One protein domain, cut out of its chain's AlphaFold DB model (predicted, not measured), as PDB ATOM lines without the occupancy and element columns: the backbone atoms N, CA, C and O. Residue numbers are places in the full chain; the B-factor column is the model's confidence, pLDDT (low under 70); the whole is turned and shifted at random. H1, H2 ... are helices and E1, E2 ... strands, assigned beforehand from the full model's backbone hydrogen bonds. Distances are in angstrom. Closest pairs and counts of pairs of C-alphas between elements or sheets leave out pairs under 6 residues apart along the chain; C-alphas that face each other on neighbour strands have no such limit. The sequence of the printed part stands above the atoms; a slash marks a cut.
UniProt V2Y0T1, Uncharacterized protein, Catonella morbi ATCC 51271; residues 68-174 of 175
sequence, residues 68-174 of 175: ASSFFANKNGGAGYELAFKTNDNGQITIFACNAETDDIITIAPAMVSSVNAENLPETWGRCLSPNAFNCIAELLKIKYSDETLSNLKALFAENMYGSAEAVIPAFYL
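Overview. This is residues 68 to 174 of the 175 residues of an uncharacterized protein of Catonella morbi ATCC 51271 (UniProt V2Y0T1). A strongly twisted sheet of three strands, E1, E2 and E3, has a helical hairpin packed on it, H3 slanting over E1 and E2 and H4 over E1. Two four-residue helices, H1 and H2, lie off the sheet near H3, and a long loop, residues 114 to 130, leads from H2 to H3. The 107 printed residues have four named helices and three named strands in the order H1, E1, E2, E3, H2, H3, H4, a mixed class. The sheet, E1 - E2 - E3, is an antiparallel meander, each strand the neighbour of the one before. The whole is compact, radius of gyration of the C-alphas 14.2 A, spanning 42 by 34 by 29 A.

Arrangement. H1, residues 68 to 71, is not on the sheet. E1, residues 81 to 87, and E2, residues 93 to 99, form a hairpin, with N 84 and O 96 2.9 A apart. E2 and E3, residues 104 to 108, form another, with N 97 and O 106 2.8 A apart. H2, residues 110 to 113, is not on the sheet. H3, residues 131 to 141, is on it at a height of 10.2 A, slantwise at 39 degrees to E2 on the local plane. H1 and H3 only just touch, with 3 pairs of C-alphas within 8 A, closest Ala 68 and Leu 141 at 4.9 A. H4, residues 147 to 162, touches H3 with residues 150 to 157 alone, closest C-alphas Pro 131 and Lys 154 at 6.1 A, a steep tilt of 43 degrees, opposite ways. Every O i to N i+4 pair in H3 and H4 is within hydrogen-bond range; H1 and H2 are too short for one.

Along the chain. H1 begins at C-alpha 68 (66.652, 10.329, 209.038). E1 measures 19.6 A, E2 19.3 A, H3 15.5 A and H4 21.6 A, ending at C-alpha 162 (41.098, 18.217, 189.472).

Size, cuts and confidence. The printed part has no cut; H2 to H3 is a long link. Residues 68 to 79 and 113 to 122 have pLDDT under 70.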
ATOM      1  N   ALA A  68      66.630   8.899 208.675       46.03
ATOM      2  CA  ALA A  68      66.652  10.329 209.038       46.03
ATOM      3  C   ALA A  68      67.930  10.723 209.806       46.03
ATOM      4  O   ALA A  68      68.511  11.790 209.611       46.03
ATOM      5  N   SER A  69      68.398   9.803 210.655       46.28
ATOM      6  CA  SER A  69      69.639   9.930 211.418       46.28
ATOM      7  C   SER A  69      70.892   9.848 210.541       46.28
ATOM      8  O   SER A  69      71.926  10.343 210.966       46.28
ATOM      9  N   SER A  70      70.816   9.232 209.354       51.09
ATOM     10  CA  SER A  70      71.924   9.093 208.396       51.09
ATOM     11  C   SER A  70      71.924  10.227 207.362       51.09
ATOM     12  O   SER A  70      72.981  10.788 207.076       51.09
ATOM     13  N   PHE A  71      70.741  10.691 206.940       54.22
ATOM     14  CA  PHE A  71      70.552  11.834 206.039       54.22
ATOM     15  C   PHE A  71      71.225  13.113 206.549       54.22
ATOM     16  O   PHE A  71      71.856  13.851 205.791       54.22
ATOM     17  N   PHE A  72      71.139  13.338 207.861       57.06
ATOM     18  CA  PHE A  72      71.795  14.448 208.545       57.06
ATOM     19  C   PHE A  72      72.846  13.993 209.567       57.06
ATOM     20  O   PHE A  72      73.217  14.786 210.437       57.06
ATOM     21  N   ALA A  73      73.354  12.752 209.477       54.84
ATOM     22  CA  ALA A  73      74.372  12.224 210.406       54.84
ATOM     23  C   ALA A  73      75.577  13.162 210.535       54.84
ATOM     24  O   ALA A  73      76.104  13.362 211.625       54.84
ATOM     25  N   ASN A  74      75.963  13.784 209.421       53.59
ATOM     26  CA  ASN A  74      77.092  14.708 209.346       53.59
ATOM     27  C   ASN A  74      76.678  16.189 209.461       53.59
ATOM     28  O   ASN A  74      77.516  17.070 209.291       53.59
ATOM     29  N   LYS A  75      75.392  16.483 209.708       54.81
ATOM     30  CA  LYS A  75      74.780  17.824 209.621       54.81
ATOM     31  C   LYS A  75      73.896  18.139 210.838       54.81
ATOM     32  O   LYS A  75      72.747  18.550 210.687       54.81
ATOM     33  N   ASN A  76      74.417  17.899 212.049       57.28
ATOM     34  CA  ASN A  76      73.757  18.189 213.337       57.28
ATOM     35  C   ASN A  76      72.278  17.747 213.411       57.28
ATOM     36  O   ASN A  76      71.441  18.434 213.992       57.28
ATOM     37  N   GLY A  77      71.935  16.606 212.804       59.34
ATOM     38  CA  GLY A  77      70.579  16.059 212.877       59.34
ATOM     39  C   GLY A  77      69.499  16.894 212.176       59.34
ATOM     40  O   GLY A  77      68.337  16.773 212.547       59.34
ATOM     41  N   GLY A  78      69.860  17.735 211.198       60.81
ATOM     42  CA  GLY A  78      68.898  18.468 210.362       60.81
ATOM     43  C   GLY A  78      68.411  19.785 210.969       60.81
ATOM     44  O   GLY A  78      67.491  20.405 210.439       60.81
ATOM     45  N   ALA A  79      69.028  20.246 212.060       66.69
ATOM     46  CA  ALA A  79      68.720  21.547 212.645       66.69
ATOM     47  C   ALA A  79      68.940  22.680 211.620       66.69
ATOM     48  O   ALA A  79      69.996  22.762 210.995       66.69
ATOM     49  N   GLY A  80      67.926  23.532 211.444       75.69
ATOM     50  CA  GLY A  80      67.946  24.655 210.496       75.69
ATOM     51  C   GLY A  80      67.549  24.304 209.058       75.69
ATOM     52  O   GLY A  80      67.507  25.202 208.224       75.69
ATOM     53  N   TYR A  81      67.241  23.037 208.756       82.94
ATOM     54  CA  TYR A  81      66.715  22.651 207.446       82.94
ATOM     55  C   TYR A  81      65.192  22.781 207.394       82.94
ATOM     56  O   TYR A  81      64.480  22.364 208.311       82.94
ATOM     57  N   GLU A  82      64.705  23.295 206.272       87.38
ATOM     58  CA  GLU A  82      63.293  23.331 205.915       87.38
ATOM     59  C   GLU A  82      63.054  22.550 204.622       87.38
ATOM     60  O   GLU A  82      63.870  22.574 203.698       87.38
ATOM     61  N   LEU A  83      61.939  21.823 204.568       89.56
ATOM     62  CA  LEU A  83      61.519  21.076 203.394       89.56
ATOM     63  C   LEU A  83      60.798  22.015 202.427       89.56
ATOM     64  O   LEU A  83      59.813  22.663 202.779       89.56
ATOM     65  N   ALA A  84      61.257  22.029 201.185       90.25
ATOM     66  CA  ALA A  84      60.673  22.797 200.104       90.25
ATOM     67  C   ALA A  84      60.571  21.943 198.836       90.25
ATOM     68  O   ALA A  84      61.160  20.864 198.712       90.25
ATOM     69  N   PHE A  85      59.787  22.426 197.877       90.81
ATOM     70  CA  PHE A  85      59.681  21.806 196.566       90.81
ATOM     71  C   PHE A  85      59.715  22.862 195.467       90.81
ATOM     72  O   PHE A  85      59.388  24.030 195.684       90.81
ATOM     73  N   LYS A  86      60.112  22.439 194.270       89.25
ATOM     74  CA  LYS A  86      60.028  23.230 193.041       89.25
ATOM     75  C   LYS A  86      59.582  22.343 191.895       89.25
ATOM     76  O   LYS A  86      59.875  21.149 191.878       89.25
ATOM     77  N   THR A  87      58.921  22.951 190.926       86.62
ATOM     78  CA  THR A  87      58.580  22.303 189.664       86.62
ATOM     79  C   THR A  87      59.637  22.672 188.628       86.62
ATOM     80  O   THR A  87      59.994  23.843 188.511       86.62
ATOM     81  N   ASN A  88      60.177  21.685 187.915       83.69
ATOM     82  CA  ASN A  88      61.111  21.927 186.813       83.69
ATOM     83  C   ASN A  88      60.370  22.299 185.514       83.69
ATOM     84  O   ASN A  88      59.144  22.208 185.439       83.69
ATOM     85  N   ASP A  89      61.115  22.658 184.466       81.56
ATOM     86  CA  ASP A  89      60.556  23.047 183.158       81.56
ATOM     87  C   ASP A  89      59.698  21.944 182.505       81.56
ATOM     88  O   ASP A  89      58.815  22.223 181.697       81.56
ATOM     89  N   ASN A  90      59.912  20.682 182.896       79.88
ATOM     90  CA  ASN A  90      59.145  19.526 182.430       79.88
ATOM     91  C   ASN A  90      57.867  19.273 183.254       79.88
ATOM     92  O   ASN A  90      57.182  18.265 183.046       79.88
ATOM     93  N   GLY A  91      57.550  20.148 184.210       80.06
ATOM     94  CA  GLY A  91      56.396  20.009 185.091       80.06
ATOM     95  C   GLY A  91      56.576  18.959 186.190       80.06
ATOM     96  O   GLY A  91      55.584  18.530 186.769       80.06
ATOM     97  N   GLN A  92      57.798  18.493 186.461       85.44
ATOM     98  CA  GLN A  92      58.074  17.501 187.504       85.44
ATOM     99  C   GLN A  92      58.428  18.172 188.830       85.44
ATOM    100  O   GLN A  92      59.193  19.137 188.865       85.44
ATOM    101  N   ILE A  93      57.932  17.608 189.928       87.62
ATOM    102  CA  ILE A  93      58.274  18.038 191.279       87.62
ATOM    103  C   ILE A  93      59.660  17.527 191.662       87.62
ATOM    104  O   ILE A  93      59.981  16.344 191.539       87.62
ATOM    105  N   THR A  94      60.455  18.437 192.206       88.00
ATOM    106  CA  THR A  94      61.701  18.160 192.913       88.00
ATOM    107  C   THR A  94      61.536  18.589 194.363       88.00
ATOM    108  O   THR A  94      61.154  19.728 194.626       88.00
ATOM    109  N   ILE A  95      61.832  17.686 195.293       89.06
ATOM    110  CA  ILE A  95      61.797  17.948 196.734       89.06
ATOM    111  C   ILE A  95      63.227  18.156 197.217       89.06
ATOM    112  O   ILE A  95      64.138  17.435 196.803       89.06
ATOM    113  N   PHE A  96      63.440  19.133 198.088       88.31
ATOM    114  CA  PHE A  96      64.745  19.398 198.675       88.31
ATOM    115  C   PHE A  96      64.611  19.926 200.102       88.31
ATOM    116  O   PHE A  96      63.625  20.567 200.455       88.31
ATOM    117  N   ALA A  97      65.619  19.651 200.918       87.38
ATOM    118  CA  ALA A  97      65.809  20.286 202.210       87.38
ATOM    119  C   ALA A  97      66.824  21.420 202.044       87.38
ATOM    120  O   ALA A  97      67.911  21.186 201.513       87.38
ATOM    121  N   CYS A  98      66.491  22.627 202.482       86.44
ATOM    122  CA  CYS A  98      67.386  23.782 202.433       86.44
ATOM    123  C   CYS A  98      67.652  24.325 203.834       86.44
ATOM    124  O   CYS A  98      66.725  24.450 204.631       86.44
ATOM    125  N   ASN A  99      68.901  24.681 204.120       84.81
ATOM    126  CA  ASN A  99      69.291  25.377 205.339       84.81
ATOM    127  C   ASN A  99      69.733  26.801 204.997       84.81
ATOM    128  O   ASN A  99      70.750  26.997 204.333       84.81
ATOM    129  N   ALA A 100      68.964  27.786 205.459       78.25
ATOM    130  CA  ALA A 100      69.209  29.197 205.172       78.25
ATOM    131  C   ALA A 100      70.451  29.764 205.886       78.25
ATOM    132  O   ALA A 100      71.001  30.769 205.444       78.25
ATOM    133  N   GLU A 101      70.903  29.140 206.977       80.38
ATOM    134  CA  GLU A 101      72.087  29.580 207.725       80.38
ATOM    135  C   GLU A 101      73.388  29.131 207.052       80.38
ATOM    136  O   GLU A 101      74.389  29.844 207.101       80.38
ATOM    137  N   THR A 102      73.381  27.952 206.422       77.56
ATOM    138  CA  THR A 102      74.571  27.363 205.785       77.56
ATOM    139  C   THR A 102      74.553  27.420 204.258       77.56
ATOM    140  O   THR A 102      75.511  26.956 203.646       77.56
ATOM    141  N   ASP A 103      73.477  27.940 203.655       78.44
ATOM    142  CA  ASP A 103      73.205  27.918 202.206       78.44
ATOM    143  C   ASP A 103      73.327  26.506 201.593       78.44
ATOM    144  O   ASP A 103      73.750  26.308 200.455       78.44
ATOM    145  N   ASP A 104      72.989  25.484 202.386       80.81
ATOM    146  CA  ASP A 104      73.111  24.085 201.982       80.81
ATOM    147  C   ASP A 104      71.763  23.555 201.492       80.81
ATOM    148  O   ASP A 104      70.729  23.761 202.133       80.81
ATOM    149  N   ILE A 105      71.778  22.867 200.348       84.69
ATOM    150  CA  ILE A 105      70.589  22.299 199.714       84.69
ATOM    151  C   ILE A 105      70.831  20.819 199.442       84.69
ATOM    152  O   ILE A 105      71.800  20.436 198.787       84.69
ATOM    153  N   ILE A 106      69.902  19.985 199.899       83.38
ATOM    154  CA  ILE A 106      69.932  18.536 199.715       83.38
ATOM    155  C   ILE A 106      68.691  18.124 198.934       83.38
ATOM    156  O   ILE A 106      67.571  18.235 199.430       83.38
ATOM    157  N   THR A 107      68.875  17.626 197.715       84.62
ATOM    158  CA  THR A 107      67.777  17.068 196.917       84.62
ATOM    159  C   THR A 107      67.369  15.699 197.454       84.62
ATOM    160  O   THR A 107      68.213  14.834 197.675       84.62
ATOM    161  N   ILE A 108      66.065  15.496 197.633       82.81
ATOM    162  CA  ILE A 108      65.485  14.261 198.160       82.81
ATOM    163  C   ILE A 108      64.843  13.508 196.995       82.81
ATOM    164  O   ILE A 108      63.869  13.977 196.405       82.81
ATOM    165  N   ALA A 109      65.383  12.340 196.658       79.50
ATOM    166  CA  ALA A 109      64.842  11.457 195.627       79.50
ATOM    167  C   ALA A 109      63.827  10.455 196.220       79.50
ATOM    168  O   ALA A 109      63.942  10.102 197.395       79.50
ATOM    169  N   PRO A 110      62.881   9.915 195.429       74.69
ATOM    170  CA  PRO A 110      61.924   8.915 195.917       74.69
ATOM    171  C   PRO A 110      62.597   7.680 196.533       74.69
ATOM    172  O   PRO A 110      62.152   7.164 197.556       74.69
ATOM    173  N   ALA A 111      63.717   7.240 195.949       71.62
ATOM    174  CA  ALA A 111      64.504   6.116 196.453       71.62
ATOM    175  C   ALA A 111      65.063   6.338 197.866       71.62
ATOM    176  O   ALA A 111      65.269   5.373 198.593       71.62
ATOM    177  N   MET A 112      65.265   7.594 198.268       70.06
ATOM    178  CA  MET A 112      65.840   7.952 199.567       70.06
ATOM    179  C   MET A 112      64.850   7.823 200.728       70.06
ATOM    180  O   MET A 112      65.269   7.745 201.877       70.06
ATOM    181  N   VAL A 113      63.544   7.812 200.447       68.12
ATOM    182  CA  VAL A 113      62.494   7.706 201.475       68.12
ATOM    183  C   VAL A 113      61.673   6.417 201.362       68.12
ATOM    184  O   VAL A 113      60.734   6.200 202.128       68.12
ATOM    185  N   SER A 114      61.995   5.568 200.386       61.75
ATOM    186  CA  SER A 114      61.251   4.347 200.101       61.75
ATOM    187  C   SER A 114      61.785   3.156 200.886       61.75
ATOM    188  O   SER A 114      62.985   2.959 201.039       61.75
ATOM    189  N   SER A 115      60.862   2.311 201.343       51.25
ATOM    190  CA  SER A 115      61.151   1.083 202.087       51.25
ATOM    191  C   SER A 115      61.369  -0.149 201.215       51.25
ATOM    192  O   SER A 115      61.512  -1.254 201.736       51.25
ATOM    193  N   VAL A 116      61.222   0.002 199.903       45.59
ATOM    194  CA  VAL A 116      61.188  -1.099 198.936       45.59
ATOM    195  C   VAL A 116      62.484  -1.067 198.134       45.59
ATOM    196  O   VAL A 116      63.014   0.017 197.903       45.59
ATOM    197  N   ASN A 117      62.988  -2.235 197.717       52.78
ATOM    198  CA  ASN A 117      64.224  -2.356 196.936       52.78
ATOM    199  C   ASN A 117      64.313  -1.272 195.850       52.78
ATOM    200  O   ASN A 117      63.437  -1.174 194.987       52.78
ATOM    201  N   ALA A 118      65.388  -0.481 195.906       58.31
ATOM    202  CA  ALA A 118      65.579   0.709 195.081       58.31
ATOM    203  C   ALA A 118      65.613   0.426 193.568       58.31
ATOM    204  O   ALA A 118      65.396   1.338 192.778       58.31
ATOM    205  N   GLU A 119      65.825  -0.830 193.164       57.75
ATOM    206  CA  GLU A 119      65.970  -1.250 191.764       57.75
ATOM    207  C   GLU A 119      64.734  -0.994 190.883       57.75
ATOM    208  O   GLU A 119      64.870  -0.965 189.667       57.75
ATOM    209  N   ASN A 120      63.546  -0.775 191.464       60.56
ATOM    210  CA  ASN A 120      62.309  -0.522 190.707       60.56
ATOM    211  C   ASN A 120      61.627   0.810 191.054       60.56
ATOM    212  O   ASN A 120      60.446   0.996 190.750       60.56
ATOM    213  N   LEU A 121      62.323   1.723 191.733       63.53
ATOM    214  CA  LEU A 121      61.734   3.006 192.103       63.53
ATOM    215  C   LEU A 121      61.922   4.043 190.998       63.53
ATOM    216  O   LEU A 121      62.977   4.089 190.368       63.53
ATOM    217  N   PRO A 122      60.919   4.906 190.773       67.31
ATOM    218  CA  PRO A 122      61.078   6.011 189.850       67.31
ATOM    219  C   PRO A 122      62.162   6.964 190.367       67.31
ATOM    220  O   PRO A 122      62.209   7.299 191.551       67.31
ATOM    221  N   GLU A 123      63.004   7.450 189.457       71.81
ATOM    222  CA  GLU A 123      64.033   8.451 189.774       71.81
ATOM    223  C   GLU A 123      63.426   9.817 190.144       71.81
ATOM    224  O   GLU A 123      64.082  10.648 190.768       71.81
ATOM    225  N   THR A 124      62.160  10.054 189.781       77.19
ATOM    226  CA  THR A 124      61.471  11.338 189.960       77.19
ATOM    227  C   THR A 124      60.159  11.181 190.721       77.19
ATOM    228  O   THR A 124      59.518  10.131 190.679       77.19
ATOM    229  N   TRP A 125      59.723  12.256 191.380       80.75
ATOM    230  CA  TRP A 125      58.448  12.314 192.103       80.75
ATOM    231  C   TRP A 125      57.215  12.410 191.191       80.75
ATOM    232  O   TRP A 125      56.087  12.377 191.674       80.75
ATOM    233  N   GLY A 126      57.407  12.532 189.874       84.25
ATOM    234  CA  GLY A 126      56.327  12.813 188.930       84.25
ATOM    235  C   GLY A 126      55.928  14.291 188.928       84.25
ATOM    236  O   GLY A 126      56.743  15.155 189.239       84.25
ATOM    237  N   ARG A 127      54.688  14.593 188.521       80.94
ATOM    238  CA  ARG A 127      54.196  15.973 188.309       80.94
ATOM    239  C   ARG A 127      53.539  16.616 189.524       80.94
ATOM    240  O   ARG A 127      53.470  17.835 189.617       80.94
ATOM    241  N   CYS A 128      53.045  15.803 190.449       80.44
ATOM    242  CA  CYS A 128      52.414  16.272 191.671       80.44
ATOM    243  C   CYS A 128      52.568  15.243 192.794       80.44
ATOM    244  O   CYS A 128      52.630  14.042 192.535       80.44
ATOM    245  N   LEU A 129      52.574  15.721 194.036       83.69
ATOM    246  CA  LEU A 129      52.641  14.914 195.250       83.69
ATOM    247  C   LEU A 129      51.474  15.312 196.159       83.69
ATOM    248  O   LEU A 129      51.132  16.492 196.225       83.69
ATOM    249  N   SER A 130      50.863  14.351 196.855       83.81
ATOM    250  CA  SER A 130      49.800  14.675 197.809       83.81
ATOM    251  C   SER A 130      50.353  15.443 199.022       83.81
ATOM    252  O   SER A 130      51.462  15.144 199.482       83.81
ATOM    253  N   PRO A 131      49.587  16.396 199.588       85.44
ATOM    254  CA  PRO A 131      50.002  17.125 200.786       85.44
ATOM    255  C   PRO A 131      50.356  16.216 201.968       85.44
ATOM    256  O   PRO A 131      51.359  16.449 202.638       85.44
ATOM    257  N   ASN A 132      49.594  15.142 202.181       80.25
ATOM    258  CA  ASN A 132      49.885  14.161 203.222       80.25
ATOM    259  C   ASN A 132      51.223  13.433 202.987       80.25
ATOM    260  O   ASN A 132      52.017  13.291 203.911       80.25
ATOM    261  N   ALA A 133      51.534  13.032 201.746       80.12
ATOM    262  CA  ALA A 133      52.819  12.394 201.450       80.12
ATOM    263  C   ALA A 133      54.001  13.341 201.711       80.12
ATOM    264  O   ALA A 133      55.018  12.916 202.256       80.12
ATOM    265  N   PHE A 134      53.857  14.628 201.385       86.69
ATOM    266  CA  PHE A 134      54.859  15.645 201.710       86.69
ATOM    267  C   PHE A 134      55.030  15.829 203.222       86.69
ATOM    268  O   PHE A 134      56.161  15.881 203.706       86.69
ATOM    269  N   ASN A 135      53.928  15.855 203.980       84.38
ATOM    270  CA  ASN A 135      53.980  15.926 205.439       84.38
ATOM    271  C   ASN A 135      54.716  14.726 206.044       84.38
ATOM    272  O   ASN A 135      55.619  14.895 206.857       84.38
ATOM    273  N   CYS A 136      54.402  13.515 205.594       78.94
ATOM    274  CA  CYS A 136      55.087  12.319 206.062       78.94
ATOM    275  C   CYS A 136      56.593  12.327 205.732       78.94
ATOM    276  O   CYS A 136      57.382  11.822 206.527       78.94
ATOM    277  N   ILE A 137      57.021  12.907 204.600       81.56
ATOM    278  CA  ILE A 137      58.453  13.099 204.289       81.56
ATOM    279  C   ILE A 137      59.096  14.080 205.280       81.56
ATOM    280  O   ILE A 137      60.202  13.833 205.758       81.56
ATOM    281  N   ALA A 138      58.411  15.172 205.620       83.94
ATOM    282  CA  ALA A 138      58.900  16.131 206.607       83.94
ATOM    283  C   ALA A 138      59.041  15.499 208.001       83.94
ATOM    284  O   ALA A 138      60.081  15.644 208.646       83.94
ATOM    285  N   GLU A 139      58.038  14.729 208.432       80.81
ATOM    286  CA  GLU A 139      58.066  13.973 209.689       80.81
ATOM    287  C   GLU A 139      59.189  12.933 209.713       80.81
ATOM    288  O   GLU A 139      59.881  12.796 210.725       80.81
ATOM    289  N   LEU A 140      59.404  12.238 208.591       74.56
ATOM    290  CA  LEU A 140      60.497  11.284 208.410       74.56
ATOM    291  C   LEU A 140      61.835  11.967 208.645       74.56
ATOM    292  O   LEU A 140      62.620  11.523 209.476       74.56
ATOM    293  N   LEU A 141      62.071  13.076 207.954       75.31
ATOM    294  CA  LEU A 141      63.319  13.826 208.019       75.31
ATOM    295  C   LEU A 141      63.456  14.665 209.298       75.31
ATOM    296  O   LEU A 141      64.534  15.197 209.552       75.31
ATOM    297  N   LYS A 142      62.399  14.753 210.119       78.00
ATOM    298  CA  LYS A 142      62.306  15.596 211.324       78.00
ATOM    299  C   LYS A 142      62.590  17.077 211.050       78.00
ATOM    300  O   LYS A 142      63.133  17.775 211.907       78.00
ATOM    301  N   ILE A 143      62.192  17.556 209.875       83.81
ATOM    302  CA  ILE A 143      62.332  18.954 209.455       83.81
ATOM    303  C   ILE A 143      60.960  19.593 209.264       83.81
ATOM    304  O   ILE A 143      59.954  18.905 209.095       83.81
ATOM    305  N   LYS A 144      60.908  20.923 209.325       88.88
ATOM    306  CA  LYS A 144      59.668  21.692 209.153       88.88
ATOM    307  C   LYS A 144      59.522  22.152 207.705       88.88
ATOM    308  O   LYS A 144      60.468  22.078 206.931       88.88
ATOM    309  N   TYR A 145      58.349  22.650 207.353       90.75
ATOM    310  CA  TYR A 145      58.089  23.378 206.113       90.75
ATOM    311  C   TYR A 145      57.162  24.550 206.428       90.75
ATOM    312  O   TYR A 145      56.472  24.542 207.449       90.75
ATOM    313  N   SER A 146      57.153  25.566 205.569       89.88
ATOM    314  CA  SER A 146      56.302  26.739 205.759       89.88
ATOM    315  C   SER A 146      54.854  26.478 205.334       89.88
ATOM    316  O   SER A 146      54.585  25.679 204.432       89.88
ATOM    317  N   ASP A 147      53.910  27.216 205.927       88.75
ATOM    318  CA  ASP A 147      52.500  27.185 205.511       88.75
ATOM    319  C   ASP A 147      52.331  27.583 204.037       88.75
ATOM    320  O   ASP A 147      51.480  27.043 203.331       88.75
ATOM    321  N   GLU A 148      53.181  28.487 203.543       89.88
ATOM    322  CA  GLU A 148      53.233  28.873 202.131       89.88
ATOM    323  C   GLU A 148      53.587  27.678 201.235       89.88
ATOM    324  O   GLU A 148      52.917  27.434 200.231       89.88
ATOM    325  N   THR A 149      54.583  26.877 201.629       90.38
ATOM    326  CA  THR A 149      54.966  25.654 200.908       90.38
ATOM    327  C   THR A 149      53.799  24.672 200.864       90.38
ATOM    328  O   THR A 149      53.482  24.128 199.807       90.38
ATOM    329  N   LEU A 150      53.100  24.484 201.983       89.19
ATOM    330  CA  LEU A 150      51.947  23.589 202.038       89.19
ATOM    331  C   LEU A 150      50.790  24.083 201.156       89.19
ATOM    332  O   LEU A 150      50.173  23.285 200.449       89.19
ATOM    333  N   SER A 151      50.496  25.381 201.179       88.94
ATOM    334  CA  SER A 151      49.461  26.004 200.343       88.94
ATOM    335  C   SER A 151      49.779  25.878 198.851       88.94
ATOM    336  O   SER A 151      48.915  25.466 198.077       88.94
ATOM    337  N   ASN A 152      51.027  26.134 198.452       90.81
ATOM    338  CA  ASN A 152      51.481  25.974 197.067       90.81
ATOM    339  C   ASN A 152      51.403  24.513 196.610       90.81
ATOM    340  O   ASN A 152      50.991  24.233 195.484       90.81
ATOM    341  N   LEU A 153      51.747  23.567 197.486       90.56
ATOM    342  CA  LEU A 153      51.637  22.141 197.188       90.56
ATOM    343  C   LEU A 153      50.178  21.711 197.008       90.56
ATOM    344  O   LEU A 153      49.873  20.963 196.081       90.56
ATOM    345  N   LYS A 154      49.272  22.195 197.866       88.81
ATOM    346  CA  LYS A 154      47.828  21.954 197.739       88.81
ATOM    347  C   LYS A 154      47.311  22.475 196.401       88.81
ATOM    348  O   LYS A 154      46.680  21.713 195.679       88.81
ATOM    349  N   ALA A 155      47.631  23.718 196.048       89.31
ATOM    350  CA  ALA A 155      47.239  24.311 194.772       89.31
ATOM    351  C   ALA A 155      47.753  23.487 193.579       89.31
ATOM    352  O   ALA A 155      46.970  23.117 192.706       89.31
ATOM    353  N   LEU A 156      49.036  23.110 193.585       88.62
ATOM    354  CA  LEU A 156      49.639  22.304 192.519       88.62
ATOM    355  C   LEU A 156      49.000  20.912 192.414       88.62
ATOM    356  O   LEU A 156      48.739  20.420 191.315       88.62
ATOM    357  N   PHE A 157      48.743  20.260 193.548       87.69
ATOM    358  CA  PHE A 157      48.064  18.969 193.583       87.69
ATOM    359  C   PHE A 157      46.629  19.080 193.059       87.69
ATOM    360  O   PHE A 157      46.208  18.254 192.251       87.69
ATOM    361  N   ALA A 158      45.902  20.118 193.478       86.50
ATOM    362  CA  ALA A 158      44.529  20.364 193.066       86.50
ATOM    363  C   ALA A 158      44.425  20.640 191.560       86.50
ATOM    364  O   ALA A 158      43.587  20.050 190.876       86.50
ATOM    365  N   GLU A 159      45.331  21.454 191.021       88.31
ATOM    366  CA  GLU A 159      45.405  21.747 189.593       88.31
ATOM    367  C   GLU A 159      45.686  20.489 188.765       88.31
ATOM    368  O   GLU A 159      44.982  20.221 187.793       88.31
ATOM    369  N   ASN A 160      46.652  19.664 189.177       84.62
ATOM    370  CA  ASN A 160      47.007  18.453 188.431       84.62
ATOM    371  C   ASN A 160      45.946  17.344 188.523       84.62
ATOM    372  O   ASN A 160      45.771  16.595 187.562       84.62
ATOM    373  N   MET A 161      45.257  17.209 189.659       81.62
ATOM    374  CA  MET A 161      44.294  16.120 189.890       81.62
ATOM    375  C   MET A 161      42.860  16.481 189.504       81.62
ATOM    376  O   MET A 161      42.109  15.614 189.059       81.62
ATOM    377  N   TYR A 162      42.472  17.745 189.668       83.62
ATOM    378  CA  TYR A 162      41.098  18.217 189.472       83.62
ATOM    379  C   TYR A 162      40.981  19.306 188.399       83.62
ATOM    380  O   TYR A 162      39.876  19.775 188.129       83.62
ATOM    381  N   GLY A 163      42.091  19.719 187.780       83.38
ATOM    382  CA  GLY A 163      42.109  20.742 186.731       83.38
ATOM    383  C   GLY A 163      41.938  22.175 187.241       83.38
ATOM    384  O   GLY A 163      41.771  23.082 186.430       83.38
ATOM    385  N   SER A 164      41.944  22.395 188.560       81.88
ATOM    386  CA  SER A 164      41.838  23.724 189.171       81.88
ATOM    387  C   SER A 164      42.602  23.797 190.490       81.88
ATOM    388  O   SER A 164      42.406  22.959 191.369       81.88
ATOM    389  N   ALA A 165      43.420  24.838 190.651       84.12
ATOM    390  CA  ALA A 165      44.166  25.113 191.880       84.12
ATOM    391  C   ALA A 165      43.263  25.431 193.090       84.12
ATOM    392  O   ALA A 165      43.691  25.292 194.233       84.12
ATOM    393  N   GLU A 166      42.011  25.830 192.844       84.00
ATOM    394  CA  GLU A 166      41.019  26.147 193.883       84.00
ATOM    395  C   GLU A 166      40.107  24.957 194.220       84.00
ATOM    396  O   GLU A 166      39.191  25.080 195.037       84.00
ATOM    397  N   ALA A 167      40.314  23.799 193.584       80.69
ATOM    398  CA  ALA A 167      39.490  22.630 193.844       80.69
ATOM    399  C   ALA A 167      39.625  22.169 195.303       80.69
ATOM    400  O   ALA A 167      40.716  22.116 195.876       80.69
ATOM    401  N   VAL A 168      38.493  21.795 195.904       82.06
ATOM    402  CA  VAL A 168      38.463  21.278 197.274       82.06
ATOM    403  C   VAL A 168      39.157  19.921 197.306       82.06
ATOM    404  O   VAL A 168      38.651  18.934 196.772       82.06
ATOM    405  N   ILE A 169      40.311  19.871 197.967       80.62
ATOM    406  CA  ILE A 169      41.063  18.635 198.165       80.62
ATOM    407  C   ILE A 169      40.373  17.810 199.262       80.62
ATOM    408  O   ILE A 169      40.165  18.323 200.366       80.62
ATOM    409  N   PRO A 170      40.038  16.532 199.007       77.00
ATOM    410  CA  PRO A 170      39.504  15.641 200.030       77.00
ATOM    411  C   PRO A 170      40.417  15.554 201.258       77.00
ATOM    412  O   PRO A 170      41.634  15.436 201.122       77.00
ATOM    413  N   ALA A 171      39.822  15.530 202.457       74.38
ATOM    414  CA  ALA A 171      40.544  15.535 203.737       74.38
ATOM    415  C   ALA A 171      41.604  14.427 203.860       74.38
ATOM    416  O   ALA A 171      42.618  14.604 204.512       74.38
ATOM    417  N   PHE A 172      41.392  13.305 203.185       72.81
ATOM    418  CA  PHE A 172      42.305  12.169 203.163       72.81
ATOM    419  C   PHE A 172      43.672  12.438 202.506       72.81
ATOM    420  O   PHE A 172      44.634  11.724 202.776       72.81
ATOM    421  N   TYR A 173      43.775  13.457 201.647       72.31
ATOM    422  CA  TYR A 173      45.048  13.895 201.065       72.31
ATOM    423  C   TYR A 173      45.720  15.010 201.870       72.31
ATOM    424  O   TYR A 173      46.829  15.417 201.520       72.31
ATOM    425  N   LEU A 174      45.053  15.528 202.900       77.75
ATOM    426  CA  LEU A 174      45.570  16.572 203.775       77.75
ATOM    427  C   LEU A 174      46.247  15.928 205.000       77.75
ATOM    428  O   LEU A 174      45.834  14.837 205.393       77.75
TER     429      LEU A 174